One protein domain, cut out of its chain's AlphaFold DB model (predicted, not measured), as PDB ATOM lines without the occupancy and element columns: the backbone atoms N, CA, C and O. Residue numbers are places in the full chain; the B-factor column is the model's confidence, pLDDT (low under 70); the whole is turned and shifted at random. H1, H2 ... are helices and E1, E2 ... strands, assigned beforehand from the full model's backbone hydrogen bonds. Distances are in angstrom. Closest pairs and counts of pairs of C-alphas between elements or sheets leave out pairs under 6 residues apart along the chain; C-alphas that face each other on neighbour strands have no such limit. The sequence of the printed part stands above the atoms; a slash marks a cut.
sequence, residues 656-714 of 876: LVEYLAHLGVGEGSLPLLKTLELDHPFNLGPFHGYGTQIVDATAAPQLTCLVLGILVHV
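What this domain is: This is residues 656 to 714 of the 876 residues of a protein of Mycena chlorophos (UniProt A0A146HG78). Little regular structure is present: two long winding loops make most of an elongated body, with a small pair of strands, E1 and E2, side by side along one long side and a short helix, H1, on the opposite side. After E2 the last residues, 709 to 714, fold back. The 59 printed residues hold H1, E1 and E2 in that order, with only 14 residues in these named elements; the class is mixed and the sheet parallel. The whole is only just compact, close to loose, with a radius of gyration of the C-alphas of 12.0 A and spans of 33 by 20 by 15 A.

How they stand to each other: H1, residues 656 to 660, has its O i to N i+4 pair within hydrogen-bond range. E1, residues 675 to 679, and E2, residues 705 to 708, are parallel neighbours at 4 degrees; N 678 and O 707 are within hydrogen-bond range at 2.9 A. H1 and E2 are apart.

Where its parts are: H1 begins at C-alpha 656 (296.130, 591.000, 491.435). E1 is 13.4 A long. E2, 10.3 A long, ends at C-alpha 708 (288.351, 586.261, 498.860).

The domain as a whole: The printed part has no cut. Both links are long, 14 and 25 residues. Residues 656 to 668 and 681 to 697 have pLDDT under 70.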
ATOM      1  N   LEU A 656     295.904 592.440 491.628       67.19
ATOM      2  CA  LEU A 656     296.130 591.000 491.435       67.19
ATOM      3  C   LEU A 656     296.789 590.671 490.083       67.19
ATOM      4  O   LEU A 656     297.643 589.790 490.038       67.19
ATOM      5  N   VAL A 657     296.453 591.377 488.991       63.50
ATOM      6  CA  VAL A 657     297.049 591.116 487.659       63.50
ATOM      7  C   VAL A 657     298.557 591.360 487.672       63.50
ATOM      8  O   VAL A 657     299.327 590.526 487.208       63.50
ATOM      9  N   GLU A 658     298.984 592.495 488.217       63.91
ATOM     10  CA  GLU A 658     300.377 592.937 488.155       63.91
ATOM     11  C   GLU A 658     301.261 592.129 489.109       63.91
ATOM     12  O   GLU A 658     302.350 591.690 488.735       63.91
ATOM     13  N   TYR A 659     300.793 591.895 490.339       64.19
ATOM     14  CA  TYR A 659     301.591 591.266 491.395       64.19
ATOM     15  C   TYR A 659     301.520 589.740 491.361       64.19
ATOM     16  O   TYR A 659     302.503 589.074 491.685       64.19
ATOM     17  N   LEU A 660     300.388 589.164 490.951       63.94
ATOM     18  CA  LEU A 660     300.141 587.735 491.130       63.94
ATOM     19  C   LEU A 660     300.227 586.889 489.862       63.94
ATOM     20  O   LEU A 660     300.300 585.668 489.992       63.94
ATOM     21  N   ALA A 661     300.340 587.485 488.668       60.97
ATOM     22  CA  ALA A 661     300.565 586.748 487.415       60.97
ATOM     23  C   ALA A 661     301.858 585.895 487.404       60.97
ATOM     24  O   ALA A 661     302.088 585.113 486.482       60.97
ATOM     25  N   HIS A 662     302.706 586.016 488.435       56.34
ATOM     26  CA  HIS A 662     303.955 585.271 488.590       56.34
ATOM     27  C   HIS A 662     304.077 584.470 489.899       56.34
ATOM     28  O   HIS A 662     305.139 583.894 490.148       56.34
ATOM     29  N   LEU A 663     303.026 584.376 490.727       65.25
ATOM     30  CA  LEU A 663     303.067 583.603 491.983       65.25
ATOM     31  C   LEU A 663     303.411 582.120 491.752       65.25
ATOM     32  O   LEU A 663     304.116 581.505 492.555       65.25
ATOM     33  N   GLY A 664     302.920 581.550 490.648       58.31
ATOM     34  CA  GLY A 664     302.945 580.113 490.367       58.31
ATOM     35  C   GLY A 664     303.646 579.693 489.075       58.31
ATOM     36  O   GLY A 664     303.181 578.749 488.445       58.31
ATOM     37  N   VAL A 665     304.732 580.349 488.648       57.00
ATOM     38  CA  VAL A 665     305.513 579.857 487.493       57.00
ATOM     39  C   VAL A 665     306.464 578.740 487.952       57.00
ATOM     40  O   VAL A 665     307.523 579.012 488.520       57.00
ATOM     41  N   GLY A 666     306.071 577.483 487.716       56.16
ATOM     42  CA  GLY A 666     306.867 576.273 487.975       56.16
ATOM     43  C   GLY A 666     306.242 575.318 489.001       56.16
ATOM     44  O   GLY A 666     305.744 575.747 490.040       56.16
ATOM     45  N   GLU A 667     306.290 574.016 488.701       58.00
ATOM     46  CA  GLU A 667     305.749 572.924 489.527       58.00
ATOM     47  C   GLU A 667     306.318 572.962 490.962       58.00
ATOM     48  O   GLU A 667     307.530 573.087 491.159       58.00
ATOM     49  N   GLY A 668     305.449 572.882 491.976       61.38
ATOM     50  CA  GLY A 668     305.849 572.845 493.390       61.38
ATOM     51  C   GLY A 668     306.411 574.149 493.978       61.38
ATOM     52  O   GLY A 668     307.110 574.101 494.991       61.38
ATOM     53  N   SER A 669     306.131 575.311 493.381       79.00
ATOM     54  CA  SER A 669     306.675 576.599 493.842       79.00
ATOM     55  C   SER A 669     306.158 577.075 495.214       79.00
ATOM     56  O   SER A 669     306.836 577.865 495.873       79.00
ATOM     57  N   LEU A 670     305.000 576.586 495.674       89.38
ATOM     58  CA  LEU A 670     304.336 576.924 496.945       89.38
ATOM     59  C   LEU A 670     304.014 575.640 497.753       89.38
ATOM     60  O   LEU A 670     302.857 575.365 498.077       89.38
ATOM     61  N   PRO A 671     305.022 574.823 498.115       89.94
ATOM     62  CA  PRO A 671     304.836 573.465 498.623       89.94
ATOM     63  C   PRO A 671     304.201 573.401 500.023       89.94
ATOM     64  O   PRO A 671     303.646 572.365 500.391       89.94
ATOM     65  N   LEU A 672     304.279 574.484 500.807       93.62
ATOM     66  CA  LEU A 672     303.757 574.569 502.177       93.62
ATOM     67  C   LEU A 672     302.449 575.365 502.299       93.62
ATOM     68  O   LEU A 672     301.884 575.418 503.397       93.62
ATOM     69  N   LEU A 673     301.966 575.983 501.214       93.31
ATOM     70  CA  LEU A 673     300.859 576.935 501.277       93.31
ATOM     71  C   LEU A 673     299.552 576.203 501.577       93.31
ATOM     72  O   LEU A 673     299.095 575.399 500.774       93.31
ATOM     73  N   LYS A 674     298.944 576.503 502.730       95.12
ATOM     74  CA  LYS A 674     297.679 575.905 503.192       95.12
ATOM     75  C   LYS A 674     296.499 576.857 503.113       95.12
ATOM     76  O   LYS A 674     295.364 576.402 502.954       95.12
ATOM     77  N   THR A 675     296.749 578.156 503.261       94.94
ATOM     78  CA  THR A 675     295.720 579.202 503.247       94.94
ATOM     79  C   THR A 675     296.169 580.372 502.388       94.94
ATOM     80  O   THR A 675     297.239 580.931 502.627       94.94
ATOM     81  N   LEU A 676     295.338 580.752 501.426       91.75
ATOM     82  CA  LEU A 676     295.546 581.930 500.594       91.75
ATOM     83  C   LEU A 676     294.358 582.869 500.771       91.75
ATOM     84  O   LEU A 676     293.210 582.439 500.681       91.75
ATOM     85  N   GLU A 677     294.646 584.130 501.043       91.50
ATOM     86  CA  GLU A 677     293.655 585.186 501.188       91.50
ATOM     87  C   GLU A 677     294.011 586.316 500.232       91.50
ATOM     88  O   GLU A 677     295.132 586.830 500.264       91.50
ATOM     89  N   LEU A 678     293.080 586.628 499.336       87.69
ATOM     90  CA  LEU A 678     293.263 587.601 498.269       87.69
ATOM     91  C   LEU A 678     292.243 588.711 498.429       87.69
ATOM     92  O   LEU A 678     291.047 588.446 498.515       87.69
ATOM     93  N   ASP A 679     292.725 589.941 498.404       82.81
ATOM     94  CA  ASP A 679     291.898 591.134 498.385       82.81
ATOM     95  C   ASP A 679     292.466 592.144 497.382       82.81
ATOM     96  O   ASP A 679     293.634 592.063 496.979       82.81
ATOM     97  N   HIS A 680     291.641 593.089 496.950       74.69
ATOM     98  CA  HIS A 680     292.037 594.103 495.984       74.69
ATOM     99  C   HIS A 680     291.874 595.507 496.585       74.69
ATOM    100  O   HIS A 680     290.814 595.831 497.104       74.69
ATOM    101  N   PRO A 681     292.890 596.387 496.509       66.12
ATOM    102  CA  PRO A 681     292.896 597.655 497.243       66.12
ATOM    103  C   PRO A 681     292.032 598.764 496.610       66.12
ATOM    104  O   PRO A 681     291.920 599.848 497.183       66.12
ATOM    105  N   PHE A 682     291.458 598.554 495.415       64.12
ATOM    106  CA  PHE A 682     290.741 599.599 494.665       64.12
ATOM    107  C   PHE A 682     289.268 599.294 494.440       64.12
ATOM    108  O   PHE A 682     288.930 598.255 493.882       64.12
ATOM    109  N   ASN A 683     288.429 600.297 494.699       49.84
ATOM    110  CA  ASN A 683     287.010 600.336 494.340       49.84
ATOM    111  C   ASN A 683     286.799 600.686 492.844       49.84
ATOM    112  O   ASN A 683     285.947 601.499 492.493       49.84
ATOM    113  N   LEU A 684     287.658 600.164 491.962       46.19
ATOM    114  CA  LEU A 684     287.664 600.450 490.521       46.19
ATOM    115  C   LEU A 684     286.854 599.395 489.759       46.19
ATOM    116  O   LEU A 684     287.389 598.739 488.877       46.19
ATOM    117  N   GLY A 685     285.574 599.233 490.101       48.81
ATOM    118  CA  GLY A 685     284.673 598.319 489.391       48.81
ATOM    119  C   GLY A 685     285.122 596.845 489.383       48.81
ATOM    120  O   GLY A 685     286.171 596.492 489.928       48.81
ATOM    121  N   PRO A 686     284.309 595.950 488.801       47.47
ATOM    122  CA  PRO A 686     284.640 594.538 488.721       47.47
ATOM    123  C   PRO A 686     285.931 594.325 487.919       47.47
ATOM    124  O   PRO A 686     286.145 594.897 486.851       47.47
ATOM    125  N   PHE A 687     286.806 593.470 488.442       47.28
ATOM    126  CA  PHE A 687     288.028 593.015 487.788       47.28
ATOM    127  C   PHE A 687     287.726 592.430 486.391       47.28
ATOM    128  O   PHE A 687     287.335 591.271 486.257       47.28
ATOM    129  N   HIS A 688     287.935 593.206 485.322       45.94
ATOM    130  CA  HIS A 688     287.674 592.780 483.934       45.94
ATOM    131  C   HIS A 688     288.766 591.875 483.320       45.94
ATOM    132  O   HIS A 688     288.732 591.567 482.126       45.94
ATOM    133  N   GLY A 689     289.746 591.426 484.111       47.59
ATOM    134  CA  GLY A 689     290.760 590.463 483.681       47.59
ATOM    135  C   GLY A 689     290.192 589.045 483.615       47.59
ATOM    136  O   GLY A 689     290.222 588.313 484.601       47.59
ATOM    137  N   TYR A 690     289.664 588.640 482.460       51.16
ATOM    138  CA  TYR A 690     289.237 587.258 482.237       51.16
ATOM    139  C   TYR A 690     290.451 586.311 482.203       51.16
ATOM    140  O   TYR A 690     291.355 586.486 481.388       51.16
ATOM    141  N   GLY A 691     290.448 585.277 483.053       53.69
ATOM    142  CA  GLY A 691     291.352 584.123 482.935       53.69
ATOM    143  C   GLY A 691     292.797 584.335 483.400       53.69
ATOM    144  O   GLY A 691     293.701 583.705 482.851       53.69
ATOM    145  N   THR A 692     293.048 585.201 484.388       58.00
ATOM    146  CA  THR A 692     294.401 585.385 484.934       58.00
ATOM    147  C   THR A 692     294.834 584.146 485.729       58.00
ATOM    148  O   THR A 692     294.217 583.772 486.725       58.00
ATOM    149  N   GLN A 693     295.917 583.497 485.298       61.44
ATOM    150  CA  GLN A 693     296.501 582.360 486.010       61.44
ATOM    151  C   GLN A 693     297.342 582.879 487.189       61.44
ATOM    152  O   GLN A 693     298.418 583.433 486.989       61.44
ATOM    153  N   ILE A 694     296.830 582.731 488.414       65.00
ATOM    154  CA  ILE A 694     297.480 583.211 489.648       65.00
ATOM    155  C   ILE A 694     298.443 582.149 490.199       65.00
ATOM    156  O   ILE A 694     299.634 582.394 490.384       65.00
ATOM    157  N   VAL A 695     297.944 580.937 490.435       67.62
ATOM    158  CA  VAL A 695     298.709 579.788 490.928       67.62
ATOM    159  C   VAL A 695     298.376 578.589 490.044       67.62
ATOM    160  O   VAL A 695     297.217 578.205 489.924       67.62
ATOM    161  N   ASP A 696     299.371 577.976 489.403       65.94
ATOM    162  CA  ASP A 696     299.121 576.706 488.718       65.94
ATOM    163  C   ASP A 696     298.619 575.651 489.726       65.94
ATOM    164  O   ASP A 696     299.056 575.621 490.877       65.94
ATOM    165  N   ALA A 697     297.714 574.763 489.314       65.06
ATOM    166  CA  ALA A 697     297.143 573.746 490.196       65.06
ATOM    167  C   ALA A 697     298.221 572.832 490.814       65.06
ATOM    168  O   ALA A 697     298.045 572.316 491.915       65.06
ATOM    169  N   THR A 698     299.362 572.677 490.135       72.62
ATOM    170  CA  THR A 698     300.521 571.906 490.614       72.62
ATOM    171  C   THR A 698     301.448 572.687 491.556       72.62
ATOM    172  O   THR A 698     302.300 572.100 492.225       72.62
ATOM    173  N   ALA A 699     301.306 574.013 491.638       77.88
ATOM    174  CA  ALA A 699     302.219 574.867 492.389       77.88
ATOM    175  C   ALA A 699     301.972 574.822 493.905       77.88
ATOM    176  O   ALA A 699     302.932 574.908 494.671       77.88
ATOM    177  N   ALA A 700     300.719 574.652 494.347       87.88
ATOM    178  CA  ALA A 700     300.326 574.693 495.762       87.88
ATOM    179  C   ALA A 700     299.579 573.415 496.216       87.88
ATOM    180  O   ALA A 700     298.383 573.468 496.513       87.88
ATOM    181  N   PRO A 701     300.261 572.259 496.328       88.19
ATOM    182  CA  PRO A 701     299.622 570.958 496.578       88.19
ATOM    183  C   PRO A 701     298.956 570.814 497.960       88.19
ATOM    184  O   PRO A 701     298.226 569.854 498.189       88.19
ATOM    185  N   GLN A 702     299.215 571.731 498.900       91.50
ATOM    186  CA  GLN A 702     298.641 571.708 500.256       91.50
ATOM    187  C   GLN A 702     297.552 572.767 500.491       91.50
ATOM    188  O   GLN A 702     297.056 572.891 501.615       91.50
ATOM    189  N   LEU A 703     297.173 573.543 499.470       92.56
ATOM    190  CA  LEU A 703     296.206 574.630 499.614       92.56
ATOM    191  C   LEU A 703     294.806 574.068 499.893       92.56
ATOM    192  O   LEU A 703     294.202 573.434 499.038       92.56
ATOM    193  N   THR A 704     294.274 574.314 501.088       95.00
ATOM    194  CA  THR A 704     292.969 573.768 501.515       95.00
ATOM    195  C   THR A 704     291.948 574.844 501.863       95.00
ATOM    196  O   THR A 704     290.759 574.537 501.955       95.00
ATOM    197  N   CYS A 705     292.398 576.083 502.069       96.19
ATOM    198  CA  CYS A 705     291.570 577.204 502.492       96.19
ATOM    199  C   CYS A 705     291.807 578.407 501.577       96.19
ATOM    200  O   CYS A 705     292.952 578.842 501.420       96.19
ATOM    201  N   LEU A 706     290.731 578.941 501.006       94.31
ATOM    202  CA  LEU A 706     290.745 580.147 500.185       94.31
ATOM    203  C   LEU A 706     289.806 581.188 500.791       94.31
ATOM    204  O   LEU A 706     288.668 580.865 501.142       94.31
ATOM    205  N   VAL A 707     290.287 582.422 500.904       93.75
ATOM    206  CA  VAL A 707     289.500 583.575 501.345       93.75
ATOM    207  C   VAL A 707     289.584 584.659 500.274       93.75
ATOM    208  O   VAL A 707     290.682 585.014 499.851       93.75
ATOM    209  N   LEU A 708     288.440 585.160 499.818       90.06
ATOM    210  CA  LEU A 708     288.351 586.261 498.860       90.06
ATOM    211  C   LEU A 708     287.717 587.475 499.544       90.06
ATOM    212  O   LEU A 708     286.658 587.344 500.158       90.06
ATOM    213  N   GLY A 709     288.387 588.621 499.465       85.25
ATOM    214  CA  GLY A 709     287.896 589.906 499.957       85.25
ATOM    215  C   GLY A 709     286.913 590.583 498.997       85.25
ATOM    216  O   GLY A 709     286.603 590.062 497.925       85.25
ATOM    217  N   ILE A 710     286.477 591.785 499.389       74.69
ATOM    218  CA  ILE A 710     285.335 592.539 498.828       74.69
ATOM    219  C   ILE A 710     285.426 592.777 497.316       74.69
ATOM    220  O   ILE A 710     284.409 592.930 496.643       74.69
ATOM    221  N   LEU A 711     286.640 592.854 496.778       70.62
ATOM    222  CA  LEU A 711     286.901 593.354 495.429       70.62
ATOM    223  C   LEU A 711     287.500 592.281 494.499       70.62
ATOM    224  O   LEU A 711     288.128 592.611 493.491       70.62
ATOM    225  N   VAL A 712     287.327 590.994 494.830       76.69
ATOM    226  CA  VAL A 712     287.890 589.866 494.069       76.69
ATOM    227  C   VAL A 712     286.796 588.953 493.515       76.69
ATOM    228  O   VAL A 712     286.190 588.171 494.243       76.69
ATOM    229  N   HIS A 713     286.615 588.982 492.193       78.31
ATOM    230  CA  HIS A 713     285.675 588.105 491.492       78.31
ATOM    231  C   HIS A 713     286.260 586.713 491.234       78.31
ATOM    232  O   HIS A 713     287.388 586.554 490.756       78.31
ATOM    233  N   VAL A 714     285.453 585.681 491.478       81.25
ATOM    234  CA  VAL A 714     285.794 584.264 491.274       81.25
ATOM    235  C   VAL A 714     286.113 583.996 489.808       81.25
ATOM    236  O   VAL A 714     287.055 583.263 489.500       81.25
TER     237      VAL A 714